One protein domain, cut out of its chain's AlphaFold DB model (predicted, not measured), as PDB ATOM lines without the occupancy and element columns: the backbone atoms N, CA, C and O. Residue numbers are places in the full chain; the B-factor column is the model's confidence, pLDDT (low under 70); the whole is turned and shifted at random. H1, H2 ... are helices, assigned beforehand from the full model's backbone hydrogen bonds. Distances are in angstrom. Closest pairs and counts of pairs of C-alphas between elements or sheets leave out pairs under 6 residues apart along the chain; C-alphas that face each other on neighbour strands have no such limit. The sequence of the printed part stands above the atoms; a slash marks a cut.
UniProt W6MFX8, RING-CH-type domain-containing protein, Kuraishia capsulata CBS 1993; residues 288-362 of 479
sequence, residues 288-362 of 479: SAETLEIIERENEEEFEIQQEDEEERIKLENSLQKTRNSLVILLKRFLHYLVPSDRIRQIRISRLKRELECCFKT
ATOM      1  N   SER A 288     176.000 209.723 315.424       90.00
ATOM      2  CA  SER A 288     175.224 209.434 316.633       90.00
ATOM      3  C   SER A 288     175.327 207.950 316.999       90.00
ATOM      4  O   SER A 288     175.506 207.112 316.114       90.00
ATOM      5  N   ALA A 289     175.156 207.624 318.284       89.81
ATOM      6  CA  ALA A 289     175.144 206.239 318.763       89.81
ATOM      7  C   ALA A 289     174.105 205.380 318.017       89.81
ATOM      8  O   ALA A 289     174.441 204.321 317.506       89.81
ATOM      9  N   GLU A 290     172.894 205.908 317.818       92.94
ATOM     10  CA  GLU A 290     171.845 205.258 317.018       92.94
ATOM     11  C   GLU A 290     172.306 204.954 315.581       92.94
ATOM     12  O   GLU A 290     172.049 203.881 315.039       92.94
ATOM     13  N   THR A 291     173.042 205.877 314.950       89.56
ATOM     14  CA  THR A 291     173.563 205.646 313.595       89.56
ATOM     15  C   THR A 291     174.621 204.542 313.581       89.56
ATOM     16  O   THR A 291     174.714 203.810 312.595       89.56
ATOM     17  N   LEU A 292     175.423 204.419 314.643       88.88
ATOM     18  CA  LEU A 292     176.421 203.357 314.778       88.88
ATOM     19  C   LEU A 292     175.757 201.987 314.943       88.88
ATOM     20  O   LEU A 292     176.130 201.071 314.216       88.88
ATOM     21  N   GLU A 293     174.721 201.873 315.774       89.69
ATOM     22  CA  GLU A 293     173.944 200.631 315.932       89.69
ATOM     23  C   GLU A 293     173.305 200.180 314.610       89.69
ATOM     24  O   GLU A 293     173.333 199.000 314.260       89.69
ATOM     25  N   ILE A 294     172.774 201.123 313.820       90.88
ATOM     26  CA  ILE A 294     172.249 200.824 312.477       90.88
ATOM     27  C   ILE A 294     173.361 200.292 311.565       90.88
ATOM     28  O   ILE A 294     173.132 199.370 310.786       90.88
ATOM     29  N   ILE A 295     174.565 200.867 311.633       88.50
ATOM     30  CA  ILE A 295     175.706 200.414 310.825       88.50
ATOM     31  C   ILE A 295     176.153 199.013 311.244       88.50
ATOM     32  O   ILE A 295     176.496 198.220 310.370       88.50
ATOM     33  N   GLU A 296     176.179 198.719 312.540       86.50
ATOM     34  CA  GLU A 296     176.529 197.397 313.067       86.50
ATOM     35  C   GLU A 296     175.531 196.345 312.584       86.50
ATOM     36  O   GLU A 296     175.949 195.398 311.918       86.50
ATOM     37  N   ARG A 297     174.228 196.599 312.744       89.06
ATOM     38  CA  ARG A 297     173.163 195.719 312.238       89.06
ATOM     39  C   ARG A 297     173.255 195.490 310.730       89.06
ATOM     40  O   ARG A 297     173.182 194.364 310.265       89.06
ATOM     41  N   GLU A 298     173.470 196.544 309.943       89.00
ATOM     42  CA  GLU A 298     173.633 196.399 308.489       89.00
ATOM     43  C   GLU A 298     174.897 195.615 308.092       89.00
ATOM     44  O   GLU A 298     174.954 195.065 306.990       89.00
ATOM     45  N   ASN A 299     175.954 195.633 308.911       85.94
ATOM     46  CA  ASN A 299     177.154 194.831 308.660       85.94
ATOM     47  C   ASN A 299     176.910 193.359 309.005       85.94
ATOM     48  O   ASN A 299     177.401 192.498 308.280       85.94
ATOM     49  N   GLU A 300     176.156 193.083 310.072       85.94
ATOM     50  CA  GLU A 300     175.708 191.735 310.439       85.94
ATOM     51  C   GLU A 300     174.810 191.149 309.343       85.94
ATOM     52  O   GLU A 300     175.124 190.093 308.805       85.94
ATOM     53  N   GLU A 301     173.791 191.892 308.899       88.62
ATOM     54  CA  GLU A 301     172.917 191.483 307.791       88.62
ATOM     55  C   GLU A 301     173.706 191.238 306.491       88.62
ATOM     56  O   GLU A 301     173.449 190.282 305.763       88.62
ATOM     57  N   GLU A 302     174.693 192.083 306.164       85.75
ATOM     58  CA  GLU A 302     175.539 191.861 304.983       85.75
ATOM     59  C   GLU A 302     176.406 190.606 305.127       85.75
ATOM     60  O   GLU A 302     176.649 189.916 304.135       85.75
ATOM     61  N   PHE A 303     176.881 190.312 306.336       84.19
ATOM     62  CA  PHE A 303     177.660 189.116 306.613       84.19
ATOM     63  C   PHE A 303     176.812 187.848 306.481       84.19
ATOM     64  O   PHE A 303     177.255 186.903 305.829       84.19
ATOM     65  N   GLU A 304     175.590 187.854 307.012       87.81
ATOM     66  CA  GLU A 304     174.625 186.761 306.850       87.81
ATOM     67  C   GLU A 304     174.341 186.500 305.368       87.81
ATOM     68  O   GLU A 304     174.500 185.376 304.899       87.81
ATOM     69  N   ILE A 305     174.050 187.549 304.589       87.69
ATOM     70  CA  ILE A 305     173.792 187.400 303.150       87.69
ATOM     71  C   ILE A 305     175.033 186.869 302.413       87.69
ATOM     72  O   ILE A 305     174.910 186.066 301.493       87.69
ATOM     73  N   GLN A 306     176.245 187.280 302.803       85.50
ATOM     74  CA  GLN A 306     177.477 186.734 302.218       85.50
ATOM     75  C   GLN A 306     177.674 185.250 302.542       85.50
ATOM     76  O   GLN A 306     178.212 184.520 301.708       85.50
ATOM     77  N   GLN A 307     177.278 184.806 303.735       87.44
ATOM     78  CA  GLN A 307     177.314 183.392 304.102       87.44
ATOM     79  C   GLN A 307     176.277 182.591 303.313       87.44
ATOM     80  O   GLN A 307     176.630 181.558 302.747       87.44
ATOM     81  N   GLU A 308     175.047 183.097 303.205       88.62
ATOM     82  CA  GLU A 308     173.986 182.499 302.386       88.62
ATOM     83  C   GLU A 308     174.428 182.366 300.918       88.62
ATOM     84  O   GLU A 308     174.360 181.275 300.352       88.62
ATOM     85  N   ASP A 309     174.976 183.436 300.329       85.75
ATOM     86  CA  ASP A 309     175.495 183.447 298.956       85.75
ATOM     87  C   ASP A 309     176.632 182.423 298.759       85.75
ATOM     88  O   ASP A 309     176.729 181.794 297.701       85.75
ATOM     89  N   GLU A 310     177.528 182.261 299.737       86.25
ATOM     90  CA  GLU A 310     178.631 181.296 299.662       86.25
ATOM     91  C   GLU A 310     178.124 179.853 299.774       86.25
ATOM     92  O   GLU A 310     178.530 178.982 298.999       86.25
ATOM     93  N   GLU A 311     177.179 179.589 300.673       89.44
ATOM     94  CA  GLU A 311     176.524 178.286 300.760       89.44
ATOM     95  C   GLU A 311     175.758 177.941 299.482       89.44
ATOM     96  O   GLU A 311     175.821 176.802 299.002       89.44
ATOM     97  N   GLU A 312     175.034 178.903 298.912       86.19
ATOM     98  CA  GLU A 312     174.342 178.738 297.638       86.19
ATOM     99  C   GLU A 312     175.325 178.495 296.495       86.19
ATOM    100  O   GLU A 312     175.068 177.629 295.655       86.19
ATOM    101  N   ARG A 313     176.484 179.166 296.483       82.62
ATOM    102  CA  ARG A 313     177.562 178.888 295.520       82.62
ATOM    103  C   ARG A 313     178.080 177.468 295.646       82.62
ATOM    104  O   ARG A 313     178.189 176.801 294.622       82.62
ATOM    105  N   ILE A 314     178.345 176.986 296.857       87.56
ATOM    106  CA  ILE A 314     178.819 175.613 297.085       87.56
ATOM    107  C   ILE A 314     177.753 174.601 296.634       87.56
ATOM    108  O   ILE A 314     178.057 173.645 295.914       87.56
ATOM    109  N   LYS A 315     176.480 174.822 296.988       88.31
ATOM    110  CA  LYS A 315     175.348 173.987 296.537       88.31
ATOM    111  C   LYS A 315     175.224 173.998 295.014       88.31
ATOM    112  O   LYS A 315     175.033 172.944 294.397       88.31
ATOM    113  N   LEU A 316     175.363 175.171 294.401       83.50
ATOM    114  CA  LEU A 316     175.328 175.338 292.959       83.50
ATOM    115  C   LEU A 316     176.504 174.599 292.317       83.50
ATOM    116  O   LEU A 316     176.247 173.773 291.452       83.50
ATOM    117  N   GLU A 317     177.749 174.796 292.749       83.25
ATOM    118  CA  GLU A 317     178.930 174.100 292.211       83.25
ATOM    119  C   GLU A 317     178.783 172.576 292.286       83.25
ATOM    120  O   GLU A 317     178.973 171.898 291.272       83.25
ATOM    121  N   ASN A 318     178.296 172.051 293.414       85.19
ATOM    122  CA  ASN A 318     177.973 170.630 293.561       85.19
ATOM    123  C   ASN A 318     176.899 170.163 292.554       85.19
ATOM    124  O   ASN A 318     177.001 169.077 291.978       85.19
ATOM    125  N   SER A 319     175.874 170.981 292.285       81.31
ATOM    126  CA  SER A 319     174.844 170.674 291.278       81.31
ATOM    127  C   SER A 319     175.364 170.770 289.836       81.31
ATOM    128  O   SER A 319     174.991 169.969 288.974       81.31
ATOM    129  N   LEU A 320     176.257 171.722 289.557       73.12
ATOM    130  CA  LEU A 320     176.829 171.947 288.232       73.12
ATOM    131  C   LEU A 320     177.805 170.826 287.875       73.12
ATOM    132  O   LEU A 320     177.812 170.396 286.726       73.12
ATOM    133  N   GLN A 321     178.533 170.265 288.844       76.44
ATOM    134  CA  GLN A 321     179.356 169.068 288.637       76.44
ATOM    135  C   GLN A 321     178.524 167.857 288.172       76.44
ATOM    136  O   GLN A 321     179.023 166.993 287.451       76.44
ATOM    137  N   LYS A 322     177.229 167.823 288.510       77.69
ATOM    138  CA  LYS A 322     176.271 166.802 288.059       77.69
ATOM    139  C   LYS A 322     175.679 167.087 286.667       77.69
ATOM    140  O   LYS A 322     175.094 166.192 286.061       77.69
ATOM    141  N   THR A 323     175.820 168.307 286.142       68.56
ATOM    142  CA  THR A 323     175.139 168.771 284.922       68.56
ATOM    143  C   THR A 323     176.143 169.014 283.786       68.56
ATOM    144  O   THR A 323     177.024 169.854 283.894       68.56
ATOM    145  N   ARG A 324     176.014 168.314 282.650       65.31
ATOM    146  CA  ARG A 324     177.063 168.263 281.602       65.31
ATOM    147  C   ARG A 324     177.107 169.461 280.624       65.31
ATOM    148  O   ARG A 324     177.992 169.515 279.776       65.31
ATOM    149  N   ASN A 325     176.186 170.429 280.726       76.19
ATOM    150  CA  ASN A 325     176.037 171.526 279.752       76.19
ATOM    151  C   ASN A 325     176.685 172.846 280.220       76.19
ATOM    152  O   ASN A 325     176.120 173.567 281.043       76.19
ATOM    153  N   SER A 326     177.828 173.208 279.625       75.19
ATOM    154  CA  SER A 326     178.661 174.364 280.022       75.19
ATOM    155  C   SER A 326     178.005 175.745 279.858       75.19
ATOM    156  O   SER A 326     178.285 176.656 280.636       75.19
ATOM    157  N   LEU A 327     177.100 175.920 278.889       77.62
ATOM    158  CA  LEU A 327     176.459 177.216 278.613       77.62
ATOM    159  C   LEU A 327     175.402 177.605 279.655       77.62
ATOM    160  O   LEU A 327     175.318 178.767 280.047       77.62
ATOM    161  N   VAL A 328     174.627 176.636 280.148       76.69
ATOM    162  CA  VAL A 328     173.618 176.875 281.198       76.69
ATOM    163  C   VAL A 328     174.299 177.241 282.520       76.69
ATOM    164  O   VAL A 328     173.801 178.087 283.261       76.69
ATOM    165  N   ILE A 329     175.472 176.653 282.777       74.75
ATOM    166  CA  ILE A 329     176.321 176.956 283.932       74.75
ATOM    167  C   ILE A 329     176.783 178.422 283.899       74.75
ATOM    168  O   ILE A 329     176.605 179.152 284.877       74.75
ATOM    169  N   LEU A 330     177.330 178.873 282.766       78.38
ATOM    170  CA  LEU A 330     177.797 180.252 282.582       78.38
ATOM    171  C   LEU A 330     176.663 181.276 282.706       78.38
ATOM    172  O   LEU A 330     176.830 182.284 283.391       78.38
ATOM    173  N   LEU A 331     175.500 180.999 282.107       82.06
ATOM    174  CA  LEU A 331     174.350 181.904 282.149       82.06
ATOM    175  C   LEU A 331     173.799 182.062 283.573       82.06
ATOM    176  O   LEU A 331     173.563 183.187 284.007       82.06
ATOM    177  N   LYS A 332     173.647 180.963 284.329       77.94
ATOM    178  CA  LYS A 332     173.200 181.021 285.731       77.94
ATOM    179  C   LYS A 332     174.192 181.774 286.620       77.94
ATOM    180  O   LYS A 332     173.770 182.601 287.424       77.94
ATOM    181  N   ARG A 333     175.500 181.553 286.432       78.19
ATOM    182  CA  ARG A 333     176.553 182.269 287.176       78.19
ATOM    183  C   ARG A 333     176.527 183.773 286.890       78.19
ATOM    184  O   ARG A 333     176.732 184.577 287.794       78.19
ATOM    185  N   PHE A 334     176.243 184.148 285.645       80.19
ATOM    186  CA  PHE A 334     176.153 185.544 285.227       80.19
ATOM    187  C   PHE A 334     174.882 186.234 285.745       80.19
ATOM    188  O   PHE A 334     174.954 187.361 286.230       80.19
ATOM    189  N   LEU A 335     173.731 185.552 285.711       79.62
ATOM    190  CA  LEU A 335     172.454 186.106 286.174       79.62
ATOM    191  C   LEU A 335     172.462 186.380 287.687       79.62
ATOM    192  O   LEU A 335     172.052 187.458 288.115       79.62
ATOM    193  N   HIS A 336     173.010 185.449 288.476       73.69
ATOM    194  CA  HIS A 336     173.179 185.613 289.925       73.69
ATOM    195  C   HIS A 336     174.162 186.743 290.275       73.69
ATOM    196  O   HIS A 336     174.039 187.389 291.311       73.69
ATOM    197  N   TYR A 337     175.149 187.014 289.419       74.62
ATOM    198  CA  TYR A 337     176.085 188.118 289.638       74.62
ATOM    199  C   TYR A 337     175.460 189.492 289.346       74.62
ATOM    200  O   TYR A 337     175.818 190.486 289.979       74.62
ATOM    201  N   LEU A 338     174.537 189.564 288.382       74.31
ATOM    202  CA  LEU A 338     173.955 190.827 287.922       74.31
ATOM    203  C   LEU A 338     172.753 191.312 288.737       74.31
ATOM    204  O   LEU A 338     172.508 192.520 288.758       74.31
ATOM    205  N   VAL A 339     172.014 190.417 289.393       75.50
ATOM    206  CA  VAL A 339     170.830 190.770 290.192       75.50
ATOM    207  C   VAL A 339     171.166 190.625 291.679       75.50
ATOM    208  O   VAL A 339     170.967 189.553 292.243       75.50
ATOM    209  N   PRO A 340     171.715 191.667 292.336       74.75
ATOM    210  CA  PRO A 340     171.891 191.637 293.783       74.75
ATOM    211  C   PRO A 340     170.529 191.523 294.471       74.75
ATOM    212  O   PRO A 340     169.553 192.109 293.999       74.75
ATOM    213  N   SER A 341     170.484 190.819 295.605       79.25
ATOM    214  CA  SER A 341     169.270 190.714 296.413       79.25
ATOM    215  C   SER A 341     168.739 192.103 296.790       79.25
ATOM    216  O   SER A 341     169.503 193.055 297.007       79.25
ATOM    217  N   ASP A 342     167.413 192.232 296.880       85.12
ATOM    218  CA  ASP A 342     166.771 193.503 297.230       85.12
ATOM    219  C   ASP A 342     167.272 194.039 298.582       85.12
ATOM    220  O   ASP A 342     167.445 195.251 298.739       85.12
ATOM    221  N   ARG A 343     167.617 193.139 299.515       86.38
ATOM    222  CA  ARG A 343     168.237 193.469 300.808       86.38
ATOM    223  C   ARG A 343     169.599 194.151 300.637       86.38
ATOM    224  O   ARG A 343     169.784 195.268 301.118       86.38
ATOM    225  N   ILE A 344     170.521 193.570 299.855       87.88
ATOM    226  CA  ILE A 344     171.835 194.187 299.569       87.88
ATOM    227  C   ILE A 344     171.657 195.559 298.913       87.88
ATOM    228  O   ILE A 344     172.394 196.508 299.208       87.88
ATOM    229  N   ARG A 345     170.693 195.690 297.996       88.38
ATOM    230  CA  ARG A 345     170.429 196.961 297.316       88.38
ATOM    231  C   ARG A 345     169.973 198.041 298.297       88.38
ATOM    232  O   ARG A 345     170.478 199.163 298.209       88.38
ATOM    233  N   GLN A 346     169.074 197.717 299.225       91.88
ATOM    234  CA  GLN A 346     168.624 198.644 300.266       91.88
ATOM    235  C   GLN A 346     169.785 199.076 301.167       91.88
ATOM    236  O   GLN A 346     170.006 200.279 301.321       91.88
ATOM    237  N   ILE A 347     170.603 198.130 301.640       90.81
ATOM    238  CA  ILE A 347     171.806 198.417 302.441       90.81
ATOM    239  C   ILE A 347     172.751 199.365 301.680       90.81
ATOM    240  O   ILE A 347     173.215 200.375 302.216       90.81
ATOM    241  N   ARG A 348     173.001 199.115 300.386       91.38
ATOM    242  CA  ARG A 348     173.854 199.980 299.547       91.38
ATOM    243  C   ARG A 348     173.303 201.399 299.398       91.38
ATOM    244  O   ARG A 348     174.085 202.350 299.437       91.38
ATOM    245  N   ILE A 349     171.991 201.558 299.226       92.75
ATOM    246  CA  ILE A 349     171.344 202.875 299.106       92.75
ATOM    247  C   ILE A 349     171.416 203.630 300.437       92.75
ATOM    248  O   ILE A 349     171.810 204.799 300.445       92.75
ATOM    249  N   SER A 350     171.115 202.968 301.555       92.38
ATOM    250  CA  SER A 350     171.212 203.551 302.899       92.38
ATOM    251  C   SER A 350     172.637 204.021 303.207       92.38
ATOM    252  O   SER A 350     172.843 205.161 303.636       92.38
ATOM    253  N   ARG A 351     173.647 203.209 302.868       91.56
ATOM    254  CA  ARG A 351     175.069 203.578 302.988       91.56
ATOM    255  C   ARG A 351     175.444 204.759 302.105       91.56
ATOM    256  O   ARG A 351     176.140 205.655 302.575       91.56
ATOM    257  N   LEU A 352     174.978 204.784 300.855       93.06
ATOM    258  CA  LEU A 352     175.225 205.899 299.942       93.06
ATOM    259  C   LEU A 352     174.632 207.202 300.485       93.06
ATOM    260  O   LEU A 352     175.293 208.238 300.437       93.06
ATOM    261  N   LYS A 353     173.407 207.155 301.018       94.94
ATOM    262  CA  LYS A 353     172.736 208.320 301.603       94.94
ATOM    263  C   LYS A 353     173.531 208.885 302.783       94.94
ATOM    264  O   LYS A 353     173.797 210.083 302.797       94.94
ATOM    265  N   ARG A 354     173.971 208.031 303.716       92.50
ATOM    266  CA  ARG A 354     174.800 208.449 304.864       92.50
ATOM    267  C   ARG A 354     176.178 208.952 304.438       92.50
ATOM    268  O   ARG A 354     176.626 209.980 304.930       92.50
ATOM    269  N   GLU A 355     176.828 208.273 303.489       93.38
ATOM    270  CA  GLU A 355     178.104 208.709 302.905       93.38
ATOM    271  C   GLU A 355     177.973 210.128 302.337       93.38
ATOM    272  O   GLU A 355     178.783 210.999 302.661       93.38
ATOM    273  N   LEU A 356     176.931 210.381 301.539       94.56
ATOM    274  CA  LEU A 356     176.657 211.703 300.988       94.56
ATOM    275  C   LEU A 356     176.377 212.716 302.098       94.56
ATOM    276  O   LEU A 356     177.009 213.766 302.115       94.56
ATOM    277  N   GLU A 357     175.503 212.410 303.055       93.69
ATOM    278  CA  GLU A 357     175.194 213.312 304.169       93.69
ATOM    279  C   GLU A 357     176.451 213.723 304.953       93.69
ATOM    280  O   GLU A 357     176.677 214.915 305.179       93.69
ATOM    281  N   CYS A 358     177.328 212.769 305.278       91.88
ATOM    282  CA  CYS A 358     178.626 213.052 305.887       91.88
ATOM    283  C   CYS A 358     179.486 213.958 304.992       91.88
ATOM    284  O   CYS A 358     180.069 214.925 305.482       91.88
ATOM    285  N   CYS A 359     179.546 213.687 303.684       93.25
ATOM    286  CA  CYS A 359     180.300 214.500 302.723       93.25
ATOM    287  C   CYS A 359     179.721 215.913 302.529       93.25
ATOM    288  O   CYS A 359     180.440 216.823 302.116       93.25
ATOM    289  N   PHE A 360     178.433 216.128 302.798       92.50
ATOM    290  CA  PHE A 360     177.823 217.456 302.741       92.50
ATOM    291  C   PHE A 360     178.042 218.268 304.020       92.50
ATOM    292  O   PHE A 360     178.067 219.498 303.936       92.50
ATOM    293  N   LYS A 361     178.229 217.603 305.168       90.25
ATOM    294  CA  LYS A 361     178.480 218.238 306.474       90.25
ATOM    295  C   LYS A 361     179.963 218.521 306.727       90.25
ATOM    296  O   LYS A 361     180.292 219.585 307.245       90.25
ATOM    297  N   THR A 362     180.849 217.605 306.335       89.75
ATOM    298  CA  THR A 362     182.269 217.632 306.723       89.75
ATOM    299  C   THR A 362     183.192 217.568 305.508       89.75
ATOM    300  O   THR A 362     183.010 216.736 304.619       89.75
TER     301      THR A 362
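Overview. This is residues 288 to 362 of the 479 residues of the protein "RING-CH-type domain-containing protein" of Kuraishia capsulata CBS 1993 (UniProt W6MFX8). One long helix, H1, runs nearly the whole length of a narrow rod; the chain then turns at one end and folds back, and two shorter helices, H2 and then H3, return one after the other alongside H1. The two arms are held loosely: H2 only comes near H1, H3 touches it with a few residues of its first part, and residues 355 to 362 stand free beyond that contact. The printed part has 75 residues with three named helices, in the order H1, H2, H3, and no named strand, and its class is all helix. It is only just extended, close to loose, with a radius of gyration of the C-alphas of 17.4 A and spans of 55 by 20 by 16 A.

Along the chain. Find C-alpha 289 at (175.144, 206.239, 318.763); from there H1, residues 289 to 321, runs 48.0 A to C-alpha 321 at (179.356, 169.068, 288.637). Go on past residues 322 to 325 to H2, residues 326 to 338, which measures 18.9 A from first to last C-alpha. After residues 339 to 341, look for H3, residues 342 to 361, which runs 28.9 A and ends with C-alpha 361 at (178.480, 218.238, 306.474).

Arrangement. Start from H1 and look first at H2, joined to it by a tight link. The two are close but not clearly touching, and their closest C-alphas, those of Leu 320 and Ile 329, are 6.6 A apart. Their lines stand at a shallow tilt of 6 degrees, and they run opposite ways. Next compare H1 with H3: they touch, with 4 pairs of C-alphas within 8 A, and the closest are those of Glu 298 and Ile 347, 6.6 A apart. H1 touches H3 with residues 298 to 305 alone, and H3 touches H1 with residues 344 to 347 alone. H1 and H3 run opposite ways at a steep tilt of 36 degrees, only just past shallow. H2 and H3 are apart, though a tight link of 3 residues joins them. In the backbones of H1, H2 and H3, every O i to N i+4 pair is within hydrogen-bond range.

Size, cuts and confidence. The two C-alphas farthest apart, those of Arg 324 and Lys 361, are 55.8 A from each other, while the C-alphas of Ser 288 and Thr 362, the first and last printed, are 14.7 A apart. Residues 322 to 327 stand free, and so do residues 355 to 362, of which 355 to 361 belong to H3; without these stretches the body spans 49 by 18 by 10 A. The printed part has no cut, and both links are tight. In the B-factor column you find a mean pLDDT of the printed part of 85.1, with residues 323 to 324 under 70.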